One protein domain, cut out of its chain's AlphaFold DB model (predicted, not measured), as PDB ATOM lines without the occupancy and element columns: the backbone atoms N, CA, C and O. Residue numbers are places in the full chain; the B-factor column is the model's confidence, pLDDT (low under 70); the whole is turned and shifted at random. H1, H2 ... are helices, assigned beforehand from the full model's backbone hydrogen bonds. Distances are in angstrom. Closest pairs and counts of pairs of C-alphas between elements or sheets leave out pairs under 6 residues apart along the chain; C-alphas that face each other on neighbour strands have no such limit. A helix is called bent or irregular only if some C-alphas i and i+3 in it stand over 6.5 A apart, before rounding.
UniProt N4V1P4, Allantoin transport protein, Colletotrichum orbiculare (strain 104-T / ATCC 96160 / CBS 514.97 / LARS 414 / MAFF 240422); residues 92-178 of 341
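AT A GLANCE: This is residues 92 to 178 of the 341 residues of the protein "Allantoin transport protein" of Colletotrichum orbiculare (strain 104-T / ATCC 96160 / CBS 514.97 / LARS 414 / MAFF 240422) (UniProt N4V1P4). A loose, open set of helices: the shorter H2 and the long H3 make a helical hairpin of unequal legs, H2 beside residues 135 to 139 of H3, while the long H1 meets H2 with residue 112 alone and sticks out with its residues 92 to 104. From the far end of H3 the printed part turns back in an arm made of H4 and the very short H5, which pack on no other helix. The printed part has 87 residues with five named helices, in the order H1, H2, H3, H4, H5, and no named strand; the class is all helix. The whole is loose, with a radius of gyration of the C-alphas of 16.1 A and spans of 44 by 34 by 24 A.

IN THESE COORDINATES: H1 is residues 92 to 112, from C-alpha 92 at (-16.805, 26.311, 8.767), and measures 30.6 A from first to last C-alpha. It is neither bent nor irregular, but only just: C-alphas 93 and 96 are 6.1 A apart. H2 is residues 119 to 129, 15.5 A long. H3, the longest helix, is residues 133 to 157 and measures 36.2 A, beginning at C-alpha 133 at (-24.784, 28.646, -26.517). H4 is residues 162 to 171, 15.5 A long, and only just irregular: C-alphas 166 and 169 are 6.6 A apart. H5 is residues 174 to 177, 5.3 A long, with C-alpha 177 at (-17.637, 51.060, -7.343).

HOW THE PARTS SIT: H1 and H2 only just touch, with 3 pairs of C-alphas within 8 A, and H1 does so with residue 112 alone. Their closest C-alphas are those of Leu 112 and Ala 125, 7.6 A apart. The two helices run the same way at a steep tilt of 40 degrees. H2 and H3 form a helical hairpin: they run opposite ways at a shallow tilt of 2 degrees. They touch, with residues 135 to 139 alone on the side of H3, and their closest C-alphas are those of Leu 127 and Ala 135, 6.5 A apart. H1 and H3 are apart. H4 and H5 touch no helix; H3 and H4 are apart, and so are H4 and H5. In H2 and H3 every O i to N i+4 pair is within hydrogen-bond range, in H1 15 of 17 and in H4 3 of 6, while H5 is too short for such a pair.

THE WHOLE: The two C-alphas farthest apart are those of Gly 110 and Ile 163, at 44.0 A. Residues 92 to 104 of H1 stand free, as do residues 147 to 153, 155 to 164 and 166 to 176. The printed part has no cut and no long link; the link from H1 to H2 is short, and those from H2 to H3, H3 to H4 and H4 to H5 are tight. The mean pLDDT of the printed part is 84.3, with residues 93 to 94 and 159 to 161 under 70.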
ATOM      1  N   PRO A  92     -17.098  27.375   9.726       70.88
ATOM      2  CA  PRO A  92     -16.805  26.311   8.767       70.88
ATOM      3  C   PRO A  92     -17.583  26.434   7.458       70.88
ATOM      4  O   PRO A  92     -17.213  25.797   6.481       70.88
ATOM      5  N   ARG A  93     -18.655  27.235   7.414       67.00
ATOM      6  CA  ARG A  93     -19.449  27.474   6.201       67.00
ATOM      7  C   ARG A  93     -18.933  28.668   5.404       67.00
ATOM      8  O   ARG A  93     -18.850  28.596   4.183       67.00
ATOM      9  N   CYS A  94     -18.573  29.760   6.078       67.69
ATOM     10  CA  CYS A  94     -18.101  30.983   5.425       67.69
ATOM     11  C   CYS A  94     -16.690  30.833   4.846       67.69
ATOM     12  O   CYS A  94     -16.409  31.351   3.765       67.69
ATOM     13  N   VAL A  95     -15.806  30.114   5.544       77.69
ATOM     14  CA  VAL A  95     -14.404  29.965   5.131       77.69
ATOM     15  C   VAL A  95     -14.269  29.244   3.780       77.69
ATOM     16  O   VAL A  95     -13.632  29.810   2.889       77.69
ATOM     17  N   PRO A  96     -14.906  28.079   3.535       83.00
ATOM     18  CA  PRO A  96     -14.862  27.429   2.225       83.00
ATOM     19  C   PRO A  96     -15.425  28.294   1.100       83.00
ATOM     20  O   PRO A  96     -14.880  28.278   0.003       83.00
ATOM     21  N   VAL A  97     -16.472  29.084   1.362       79.44
ATOM     22  CA  VAL A  97     -17.054  29.995   0.363       79.44
ATOM     23  C   VAL A  97     -16.057  31.087  -0.031       79.44
ATOM     24  O   VAL A  97     -15.900  31.366  -1.219       79.44
ATOM     25  N   MET A  98     -15.329  31.666   0.932       80.00
ATOM     26  CA  MET A  98     -14.281  32.651   0.635       80.00
ATOM     27  C   MET A  98     -13.120  32.039  -0.154       80.00
ATOM     28  O   MET A  98     -12.672  32.635  -1.135       80.00
ATOM     29  N   PHE A  99     -12.668  30.837   0.220       85.56
ATOM     30  CA  PHE A  99     -11.620  30.129  -0.519       85.56
ATOM     31  C   PHE A  99     -12.059  29.761  -1.935       85.56
ATOM     32  O   PHE A  99     -11.299  29.978  -2.877       85.56
ATOM     33  N   LEU A 100     -13.284  29.259  -2.105       87.25
ATOM     34  CA  LEU A 100     -13.837  28.925  -3.415       87.25
ATOM     35  C   LEU A 100     -13.958  30.168  -4.303       87.25
ATOM     36  O   LEU A 100     -13.615  30.106  -5.482       87.25
ATOM     37  N   SER A 101     -14.380  31.302  -3.736       82.12
ATOM     38  CA  SER A 101     -14.434  32.582  -4.448       82.12
ATOM     39  C   SER A 101     -13.038  33.024  -4.901       82.12
ATOM     40  O   SER A 101     -12.817  33.242  -6.090       82.12
ATOM     41  N   CYS A 102     -12.054  33.022  -3.993       84.50
ATOM     42  CA  CYS A 102     -10.669  33.373  -4.324       84.50
ATOM     43  C   CYS A 102     -10.068  32.440  -5.387       84.50
ATOM     44  O   CYS A 102      -9.393  32.904  -6.310       84.50
ATOM     45  N   ALA A 103     -10.323  31.133  -5.279       87.25
ATOM     46  CA  ALA A 103      -9.881  30.142  -6.254       87.25
ATOM     47  C   ALA A 103     -10.521  30.387  -7.627       87.25
ATOM     48  O   ALA A 103      -9.820  30.365  -8.635       87.25
ATOM     49  N   THR A 104     -11.821  30.691  -7.663       85.56
ATOM     50  CA  THR A 104     -12.552  30.983  -8.905       85.56
ATOM     51  C   THR A 104     -12.026  32.255  -9.573       85.56
ATOM     52  O   THR A 104     -11.731  32.229 -10.764       85.56
ATOM     53  N   THR A 105     -11.810  33.343  -8.823       84.38
ATOM     54  CA  THR A 105     -11.229  34.588  -9.364       84.38
ATOM     55  C   THR A 105      -9.800  34.376  -9.871       84.38
ATOM     56  O   THR A 105      -9.441  34.874 -10.937       84.38
ATOM     57  N   SER A 106      -8.990  33.595  -9.151       85.88
ATOM     58  CA  SER A 106      -7.611  33.292  -9.558       85.88
ATOM     59  C   SER A 106      -7.563  32.432 -10.824       85.88
ATOM     60  O   SER A 106      -6.749  32.683 -11.712       85.88
ATOM     61  N   ALA A 107      -8.449  31.438 -10.932       86.44
ATOM     62  CA  ALA A 107      -8.576  30.608 -12.126       86.44
ATOM     63  C   ALA A 107      -9.077  31.423 -13.327       86.44
ATOM     64  O   ALA A 107      -8.522  31.295 -14.416       86.44
ATOM     65  N   ALA A 108     -10.064  32.302 -13.124       84.88
ATOM     66  CA  ALA A 108     -10.577  33.188 -14.167       84.88
ATOM     67  C   ALA A 108      -9.480  34.106 -14.726       84.88
ATOM     68  O   ALA A 108      -9.353  34.213 -15.943       84.88
ATOM     69  N   ALA A 109      -8.630  34.679 -13.867       86.00
ATOM     70  CA  ALA A 109      -7.482  35.474 -14.306       86.00
ATOM     71  C   ALA A 109      -6.470  34.653 -15.130       86.00
ATOM     72  O   ALA A 109      -5.884  35.161 -16.081       86.00
ATOM     73  N   GLY A 110      -6.281  33.371 -14.797       86.56
ATOM     74  CA  GLY A 110      -5.425  32.466 -15.568       86.56
ATOM     75  C   GLY A 110      -5.980  32.105 -16.950       86.56
ATOM     76  O   GLY A 110      -5.195  31.879 -17.867       86.56
ATOM     77  N   VAL A 111      -7.307  32.055 -17.102       87.38
ATOM     78  CA  VAL A 111      -7.985  31.705 -18.364       87.38
ATOM     79  C   VAL A 111      -8.182  32.926 -19.266       87.38
ATOM     80  O   VAL A 111      -7.945  32.827 -20.464       87.38
ATOM     81  N   LEU A 112      -8.594  34.065 -18.705       86.31
ATOM     82  CA  LEU A 112      -8.922  35.288 -19.453       86.31
ATOM     83  C   LEU A 112      -7.719  36.223 -19.657       86.31
ATOM     84  O   LEU A 112      -7.831  37.216 -20.366       86.31
ATOM     85  N   GLY A 113      -6.580  35.953 -19.013       83.69
ATOM     86  CA  GLY A 113      -5.354  36.752 -19.140       83.69
ATOM     87  C   GLY A 113      -5.360  38.081 -18.376       83.69
ATOM     88  O   GLY A 113      -4.287  38.634 -18.134       83.69
ATOM     89  N   GLU A 114      -6.525  38.557 -17.932       84.12
ATOM     90  CA  GLU A 114      -6.689  39.768 -17.125       84.12
ATOM     91  C   GLU A 114      -7.575  39.532 -15.893       84.12
ATOM     92  O   GLU A 114      -8.446  38.658 -15.868       84.12
ATOM     93  N   SER A 115      -7.344  40.314 -14.833       83.88
ATOM     94  CA  SER A 115      -8.132  40.261 -13.600       83.88
ATOM     95  C   SER A 115      -9.227  41.326 -13.602       83.88
ATOM     96  O   SER A 115      -8.937  42.519 -13.497       83.88
ATOM     97  N   TYR A 116     -10.483  40.893 -13.642       85.00
ATOM     98  CA  TYR A 116     -11.642  41.780 -13.576       85.00
ATOM     99  C   TYR A 116     -12.078  42.013 -12.126       85.00
ATOM    100  O   TYR A 116     -12.306  41.070 -11.369       85.00
ATOM    101  N   TRP A 117     -12.198  43.284 -11.738       82.62
ATOM    102  CA  TRP A 117     -12.689  43.694 -10.416       82.62
ATOM    103  C   TRP A 117     -14.220  43.678 -10.333       82.62
ATOM    104  O   TRP A 117     -14.800  43.274  -9.326       82.62
ATOM    105  N   ASN A 118     -14.877  44.143 -11.394       85.56
ATOM    106  CA  ASN A 118     -16.324  44.206 -11.487       85.56
ATOM    107  C   ASN A 118     -16.864  42.896 -12.077       85.56
ATOM    108  O   ASN A 118     -16.387  42.420 -13.106       85.56
ATOM    109  N   VAL A 119     -17.877  42.328 -11.422       86.25
ATOM    110  CA  VAL A 119     -18.503  41.068 -11.842       86.25
ATOM    111  C   VAL A 119     -19.172  41.176 -13.213       86.25
ATOM    112  O   VAL A 119     -19.186  40.206 -13.961       86.25
ATOM    113  N   TRP A 120     -19.701  42.351 -13.560       87.44
ATOM    114  CA  TRP A 120     -20.376  42.563 -14.840       87.44
ATOM    115  C   TRP A 120     -19.366  42.570 -15.992       87.44
ATOM    116  O   TRP A 120     -19.548  41.841 -16.960       87.44
ATOM    117  N   ASP A 121     -18.244  43.273 -15.814       88.56
ATOM    118  CA  ASP A 121     -17.147  43.302 -16.788       88.56
ATOM    119  C   ASP A 121     -16.540  41.898 -16.980       88.56
ATOM    120  O   ASP A 121     -16.182  41.510 -18.090       88.56
ATOM    121  N   LEU A 122     -16.492  41.090 -15.911       89.06
ATOM    122  CA  LEU A 122     -16.091  39.682 -15.988       89.06
ATOM    123  C   LEU A 122     -17.061  38.847 -16.840       89.06
ATOM    124  O   LEU A 122     -16.621  38.000 -17.618       89.06
ATOM    125  N   TYR A 123     -18.373  39.044 -16.693       91.38
ATOM    126  CA  TYR A 123     -19.371  38.322 -17.489       91.38
ATOM    127  C   TYR A 123     -19.280  38.679 -18.973       91.38
ATOM    128  O   TYR A 123     -19.342  37.781 -19.816       91.38
ATOM    129  N   ASP A 124     -19.063  39.957 -19.282       91.38
ATOM    130  CA  ASP A 124     -18.865  40.420 -20.654       91.38
ATOM    131  C   ASP A 124     -17.580  39.842 -21.263       91.38
ATOM    132  O   ASP A 124     -17.602  39.364 -22.398       91.38
ATOM    133  N   ALA A 125     -16.487  39.778 -20.495       90.19
ATOM    134  CA  ALA A 125     -15.235  39.163 -20.934       90.19
ATOM    135  C   ALA A 125     -15.380  37.658 -21.230       90.19
ATOM    136  O   ALA A 125     -14.876  37.170 -22.241       90.19
ATOM    137  N   ILE A 126     -16.114  36.918 -20.388       90.62
ATOM    138  CA  ILE A 126     -16.394  35.491 -20.618       90.62
ATOM    139  C   ILE A 126     -17.202  35.297 -21.904       90.62
ATOM    140  O   ILE A 126     -16.929  34.367 -22.665       90.62
ATOM    141  N   LEU A 127     -18.196  36.154 -22.149       92.00
ATOM    142  CA  LEU A 127     -18.985  36.095 -23.375       92.00
ATOM    143  C   LEU A 127     -18.128  36.419 -24.600       92.00
ATOM    144  O   LEU A 127     -18.230  35.704 -25.595       92.00
ATOM    145  N   ALA A 128     -17.279  37.444 -24.524       90.62
ATOM    146  CA  ALA A 128     -16.409  37.845 -25.625       90.62
ATOM    147  C   ALA A 128     -15.426  36.735 -26.036       90.62
ATOM    148  O   ALA A 128     -15.273  36.480 -27.230       90.62
ATOM    149  N   GLU A 129     -14.815  36.045 -25.068       89.44
ATOM    150  CA  GLU A 129     -13.826  34.991 -25.332       89.44
ATOM    151  C   GLU A 129     -14.478  33.650 -25.719       89.44
ATOM    152  O   GLU A 129     -14.059  32.980 -26.662       89.44
ATOM    153  N   PHE A 130     -15.547  33.252 -25.021       88.75
ATOM    154  CA  PHE A 130     -16.184  31.938 -25.178       88.75
ATOM    155  C   PHE A 130     -17.582  32.049 -25.783       88.75
ATOM    156  O   PHE A 130     -18.559  31.521 -25.239       88.75
ATOM    157  N   TRP A 131     -17.700  32.726 -26.926       88.69
ATOM    158  CA  TRP A 131     -18.995  32.977 -27.557       88.69
ATOM    159  C   TRP A 131     -19.672  31.686 -28.053       88.69
ATOM    160  O   TRP A 131     -19.464  31.220 -29.174       88.69
ATOM    161  N   GLY A 132     -20.531  31.104 -27.213       93.94
ATOM    162  CA  GLY A 132     -21.266  29.879 -27.516       93.94
ATOM    163  C   GLY A 132     -22.588  29.753 -26.752       93.94
ATOM    164  O   GLY A 132     -22.818  30.460 -25.766       93.94
ATOM    165  N   PRO A 133     -23.485  28.837 -27.168       92.44
ATOM    166  CA  PRO A 133     -24.784  28.646 -26.517       92.44
ATOM    167  C   PRO A 133     -24.666  28.297 -25.025       92.44
ATOM    168  O   PRO A 133     -25.444  28.794 -24.213       92.44
ATOM    169  N   GLY A 134     -23.661  27.491 -24.659       91.81
ATOM    170  CA  GLY A 134     -23.394  27.097 -23.274       91.81
ATOM    171  C   GLY A 134     -22.949  28.263 -22.387       91.81
ATOM    172  O   GLY A 134     -23.476  28.422 -21.291       91.81
ATOM    173  N   ALA A 135     -22.048  29.122 -22.878       90.06
ATOM    174  CA  ALA A 135     -21.598  30.304 -22.139       90.06
ATOM    175  C   ALA A 135     -22.753  31.284 -21.890       90.06
ATOM    176  O   ALA A 135     -22.940  31.758 -20.772       90.06
ATOM    177  N   ARG A 136     -23.605  31.511 -22.897       92.44
ATOM    178  CA  ARG A 136     -24.789  32.376 -22.773       92.44
ATOM    179  C   ARG A 136     -25.791  31.848 -21.746       92.44
ATOM    180  O   ARG A 136     -26.294  32.620 -20.933       92.44
ATOM    181  N   ALA A 137     -26.059  30.541 -21.758       94.62
ATOM    182  CA  ALA A 137     -26.919  29.912 -20.758       94.62
ATOM    183  C   ALA A 137     -26.306  29.999 -19.347       94.62
ATOM    184  O   ALA A 137     -27.005  30.340 -18.395       94.62
ATOM    185  N   GLY A 138     -24.997  29.761 -19.214       92.19
ATOM    186  CA  GLY A 138     -24.282  29.874 -17.939       92.19
ATOM    187  C   GLY A 138     -24.345  31.282 -17.342       92.19
ATOM    188  O   GLY A 138     -24.716  31.439 -16.178       92.19
ATOM    189  N   ILE A 139     -24.067  32.313 -18.146       93.25
ATOM    190  CA  ILE A 139     -24.116  33.718 -17.711       93.25
ATOM    191  C   ILE A 139     -25.543  34.158 -17.359       93.25
ATOM    192  O   ILE A 139     -25.725  34.922 -16.409       93.25
ATOM    193  N   PHE A 140     -26.567  33.634 -18.044       93.44
ATOM    194  CA  PHE A 140     -27.964  33.866 -17.669       93.44
ATOM    195  C   PHE A 140     -28.263  33.366 -16.248       93.44
ATOM    196  O   PHE A 140     -28.768  34.131 -15.424       93.44
ATOM    197  N   PHE A 141     -27.905  32.118 -15.928       94.00
ATOM    198  CA  PHE A 141     -28.131  31.568 -14.587       94.00
ATOM    199  C   PHE A 141     -27.291  32.274 -13.516       94.00
ATOM    200  O   PHE A 141     -27.803  32.556 -12.432       94.00
ATOM    201  N   ALA A 142     -26.037  32.621 -13.822       90.44
ATOM    202  CA  ALA A 142     -25.173  33.372 -12.911       90.44
ATOM    203  C   ALA A 142     -25.742  34.769 -12.598       90.44
ATOM    204  O   ALA A 142     -25.805  35.179 -11.437       90.44
ATOM    205  N   SER A 143     -26.232  35.478 -13.618       92.38
ATOM    206  CA  SER A 143     -26.845  36.803 -13.462       92.38
ATOM    207  C   SER A 143     -28.176  36.733 -12.711       92.38
ATOM    208  O   SER A 143     -28.416  37.549 -11.822       92.38
ATOM    209  N   ALA A 144     -29.019  35.735 -12.997       92.19
ATOM    210  CA  ALA A 144     -30.276  35.519 -12.278       92.19
ATOM    211  C   ALA A 144     -30.041  35.235 -10.783       92.19
ATOM    212  O   ALA A 144     -30.718  35.809  -9.927       92.19
ATOM    213  N   GLY A 145     -29.040  34.407 -10.464       91.56
ATOM    214  CA  GLY A 145     -28.615  34.162  -9.085       91.56
ATOM    215  C   GLY A 145     -28.128  35.435  -8.388       91.56
ATOM    216  O   GLY A 145     -28.518  35.701  -7.251       91.56
ATOM    217  N   MET A 146     -27.344  36.265  -9.084       89.44
ATOM    218  CA  MET A 146     -26.852  37.534  -8.539       89.44
ATOM    219  C   MET A 146     -27.988  38.532  -8.275       89.44
ATOM    220  O   MET A 146     -28.019  39.162  -7.218       89.44
ATOM    221  N   ILE A 147     -28.962  38.640  -9.184       90.12
ATOM    222  CA  ILE A 147     -30.152  39.485  -8.993       90.12
ATOM    223  C   ILE A 147     -30.927  39.044  -7.747       90.12
ATOM    224  O   ILE A 147     -31.256  39.880  -6.903       90.12
ATOM    225  N   LEU A 148     -31.171  37.739  -7.591       87.94
ATOM    226  CA  LEU A 148     -31.861  37.200  -6.417       87.94
ATOM    227  C   LEU A 148     -31.100  37.518  -5.120       87.94
ATOM    228  O   LEU A 148     -31.707  37.963  -4.143       87.94
ATOM    229  N   ALA A 149     -29.776  37.343  -5.116       84.88
ATOM    230  CA  ALA A 149     -28.928  37.633  -3.962       84.88
ATOM    231  C   ALA A 149     -28.938  39.125  -3.582       84.88
ATOM    232  O   ALA A 149     -29.034  39.462  -2.397       84.88
ATOM    233  N   ILE A 150     -28.883  40.025  -4.571       84.50
ATOM    234  CA  ILE A 150     -28.936  41.477  -4.358       84.50
ATOM    235  C   ILE A 150     -30.291  41.882  -3.769       84.50
ATOM    236  O   ILE A 150     -30.327  42.626  -2.787       84.50
ATOM    237  N   ILE A 151     -31.397  41.372  -4.322       82.50
ATOM    238  CA  ILE A 151     -32.745  41.656  -3.813       82.50
ATOM    239  C   ILE A 151     -32.874  41.172  -2.368       82.50
ATOM    240  O   ILE A 151     -33.278  41.950  -1.506       82.50
ATOM    241  N   ALA A 152     -32.485  39.927  -2.083       81.88
ATOM    242  CA  ALA A 152     -32.578  39.358  -0.740       81.88
ATOM    243  C   ALA A 152     -31.743  40.147   0.283       81.88
ATOM    244  O   ALA A 152     -32.227  40.470   1.370       81.88
ATOM    245  N   THR A 153     -30.511  40.516  -0.076       81.19
ATOM    246  CA  THR A 153     -29.608  41.260   0.814       81.19
ATOM    247  C   THR A 153     -30.120  42.671   1.078       81.19
ATOM    248  O   THR A 153     -30.147  43.111   2.229       81.19
ATOM    249  N   ASN A 154     -30.570  43.372   0.034       77.25
ATOM    250  CA  ASN A 154     -31.090  44.728   0.170       77.25
ATOM    251  C   ASN A 154     -32.412  44.754   0.942       77.25
ATOM    252  O   ASN A 154     -32.563  45.611   1.811       77.25
ATOM    253  N   ALA A 155     -33.300  43.785   0.696       74.44
ATOM    254  CA  ALA A 155     -34.555  43.624   1.426       74.44
ATOM    255  C   ALA A 155     -34.328  43.358   2.927       74.44
ATOM    256  O   ALA A 155     -35.013  43.922   3.780       74.44
ATOM    257  N   GLY A 156     -33.358  42.497   3.253       71.06
ATOM    258  CA  GLY A 156     -33.066  42.107   4.634       71.06
ATOM    259  C   GLY A 156     -32.232  43.120   5.419       71.06
ATOM    260  O   GLY A 156     -32.407  43.240   6.629       71.06
ATOM    261  N   SER A 157     -31.328  43.849   4.755       73.06
ATOM    262  CA  SER A 157     -30.333  44.686   5.443       73.06
ATOM    263  C   SER A 157     -30.528  46.187   5.264       73.06
ATOM    264  O   SER A 157     -30.175  46.944   6.162       73.06
ATOM    265  N   ASN A 158     -31.089  46.628   4.133       71.31
ATOM    266  CA  ASN A 158     -30.967  48.023   3.695       71.31
ATOM    267  C   ASN A 158     -32.311  48.761   3.531       71.31
ATOM    268  O   ASN A 158     -32.308  49.980   3.376       71.31
ATOM    269  N   SER A 159     -33.459  48.076   3.585       62.75
ATOM    270  CA  SER A 159     -34.788  48.666   3.311       62.75
ATOM    271  C   SER A 159     -35.685  48.907   4.534       62.75
ATOM    272  O   SER A 159     -36.879  49.138   4.374       62.75
ATOM    273  N   LEU A 160     -35.141  48.900   5.756       63.44
ATOM    274  CA  LEU A 160     -35.920  49.193   6.973       63.44
ATOM    275  C   LEU A 160     -36.495  50.635   7.010       63.44
ATOM    276  O   LEU A 160     -37.558  50.825   7.596       63.44
ATOM    277  N   PRO A 161     -35.875  51.643   6.353       69.31
ATOM    278  CA  PRO A 161     -36.481  52.959   6.129       69.31
ATOM    279  C   PRO A 161     -36.636  53.272   4.627       69.31
ATOM    280  O   PRO A 161     -35.650  53.502   3.924       69.31
ATOM    281  N   VAL A 162     -37.880  53.377   4.138       72.81
ATOM    282  CA  VAL A 162     -38.210  53.708   2.729       72.81
ATOM    283  C   VAL A 162     -37.535  55.006   2.266       72.81
ATOM    284  O   VAL A 162     -37.053  55.098   1.142       72.81
ATOM    285  N   ILE A 163     -37.422  55.994   3.157       76.44
ATOM    286  CA  ILE A 163     -36.772  57.278   2.868       76.44
ATOM    287  C   ILE A 163     -35.277  57.093   2.568       76.44
ATOM    288  O   ILE A 163     -34.768  57.687   1.623       76.44
ATOM    289  N   CYS A 164     -34.568  56.232   3.305       76.56
ATOM    290  CA  CYS A 164     -33.150  55.969   3.046       76.56
ATOM    291  C   CYS A 164     -32.943  55.264   1.700       76.56
ATOM    292  O   CYS A 164     -32.010  55.604   0.974       76.56
ATOM    293  N   ALA A 165     -33.839  54.340   1.335       74.69
ATOM    294  CA  ALA A 165     -33.802  53.667   0.037       74.69
ATOM    295  C   ALA A 165     -34.035  54.638  -1.137       74.69
ATOM    296  O   ALA A 165     -33.429  54.475  -2.193       74.69
ATOM    297  N   LEU A 166     -34.861  55.671  -0.940       80.44
ATOM    298  CA  LEU A 166     -35.086  56.728  -1.932       80.44
ATOM    299  C   LEU A 166     -33.934  57.738  -2.001       80.44
ATOM    300  O   LEU A 166     -33.651  58.263  -3.074       80.44
ATOM    301  N   LEU A 167     -33.264  58.012  -0.877       83.38
ATOM    302  CA  LEU A 167     -32.158  58.970  -0.822       83.38
ATOM    303  C   LEU A 167     -30.829  58.388  -1.331       83.38
ATOM    304  O   LEU A 167     -30.031  59.113  -1.924       83.38
ATOM    305  N   ALA A 168     -30.591  57.087  -1.147       82.31
ATOM    306  CA  ALA A 168     -29.322  56.441  -1.493       82.31
ATOM    307  C   ALA A 168     -28.892  56.588  -2.975       82.31
ATOM    308  O   ALA A 168     -27.707  56.838  -3.214       82.31
ATOM    309  N   PRO A 169     -29.787  56.506  -3.985       85.25
ATOM    310  CA  PRO A 169     -29.414  56.727  -5.384       85.25
ATOM    311  C   PRO A 169     -28.867  58.133  -5.668       85.25
ATOM    312  O   PRO A 169     -28.015  58.283  -6.543       85.25
ATOM    313  N   PHE A 170     -29.289  59.157  -4.913       88.00
ATOM    314  CA  PHE A 170     -28.791  60.529  -5.087       88.00
ATOM    315  C   PHE A 170     -27.325  60.690  -4.675       88.00
ATOM    316  O   PHE A 170     -26.661  61.616  -5.134       88.00
ATOM    317  N   CYS A 171     -26.786  59.772  -3.868       85.62
ATOM    318  CA  CYS A 171     -25.358  59.730  -3.554       85.62
ATOM    319  C   CYS A 171     -24.506  59.172  -4.709       85.62
ATOM    320  O   CYS A 171     -23.283  59.134  -4.589       85.62
ATOM    321  N   VAL A 172     -25.125  58.746  -5.819       90.50
ATOM    322  CA  VAL A 172     -24.452  58.235  -7.026       90.50
ATOM    323  C   VAL A 172     -23.418  57.138  -6.685       90.50
ATOM    324  O   VAL A 172     -22.251  57.226  -7.081       90.50
ATOM    325  N   PRO A 173     -23.808  56.085  -5.934       82.75
ATOM    326  CA  PRO A 173     -22.859  55.102  -5.403       82.75
ATOM    327  C   PRO A 173     -22.105  54.337  -6.503       82.75
ATOM    328  O   PRO A 173     -20.977  53.892  -6.284       82.75
ATOM    329  N   TRP A 174     -22.678  54.239  -7.709       85.56
ATOM    330  CA  TRP A 174     -22.047  53.564  -8.847       85.56
ATOM    331  C   TRP A 174     -20.730  54.213  -9.300       85.56
ATOM    332  O   TRP A 174     -19.879  53.536  -9.872       85.56
ATOM    333  N   LYS A 175     -20.500  55.499  -9.006       85.81
ATOM    334  CA  LYS A 175     -19.209  56.143  -9.304       85.81
ATOM    335  C   LYS A 175     -18.071  55.647  -8.410       85.81
ATOM    336  O   LYS A 175     -16.927  55.636  -8.849       85.81
ATOM    337  N   ILE A 176     -18.368  55.237  -7.176       84.25
ATOM    338  CA  ILE A 176     -17.348  54.749  -6.234       84.25
ATOM    339  C   ILE A 176     -16.942  53.312  -6.583       84.25
ATOM    340  O   ILE A 176     -15.761  52.987  -6.521       84.25
ATOM    341  N   ILE A 177     -17.897  52.470  -6.991       84.00
ATOM    342  CA  ILE A 177     -17.637  51.060  -7.343       84.00
ATOM    343  C   ILE A 177     -16.948  50.884  -8.703       84.00
ATOM    344  O   ILE A 177     -16.392  49.821  -8.955       84.00
ATOM    345  N   ALA A 178     -16.961  51.912  -9.559       84.12
ATOM    346  CA  ALA A 178     -16.336  51.873 -10.882       84.12
ATOM    347  C   ALA A 178     -14.809  51.677 -10.831       84.12
ATOM    348  O   ALA A 178     -14.212  51.247 -11.812       84.12
TER     349      ALA A 178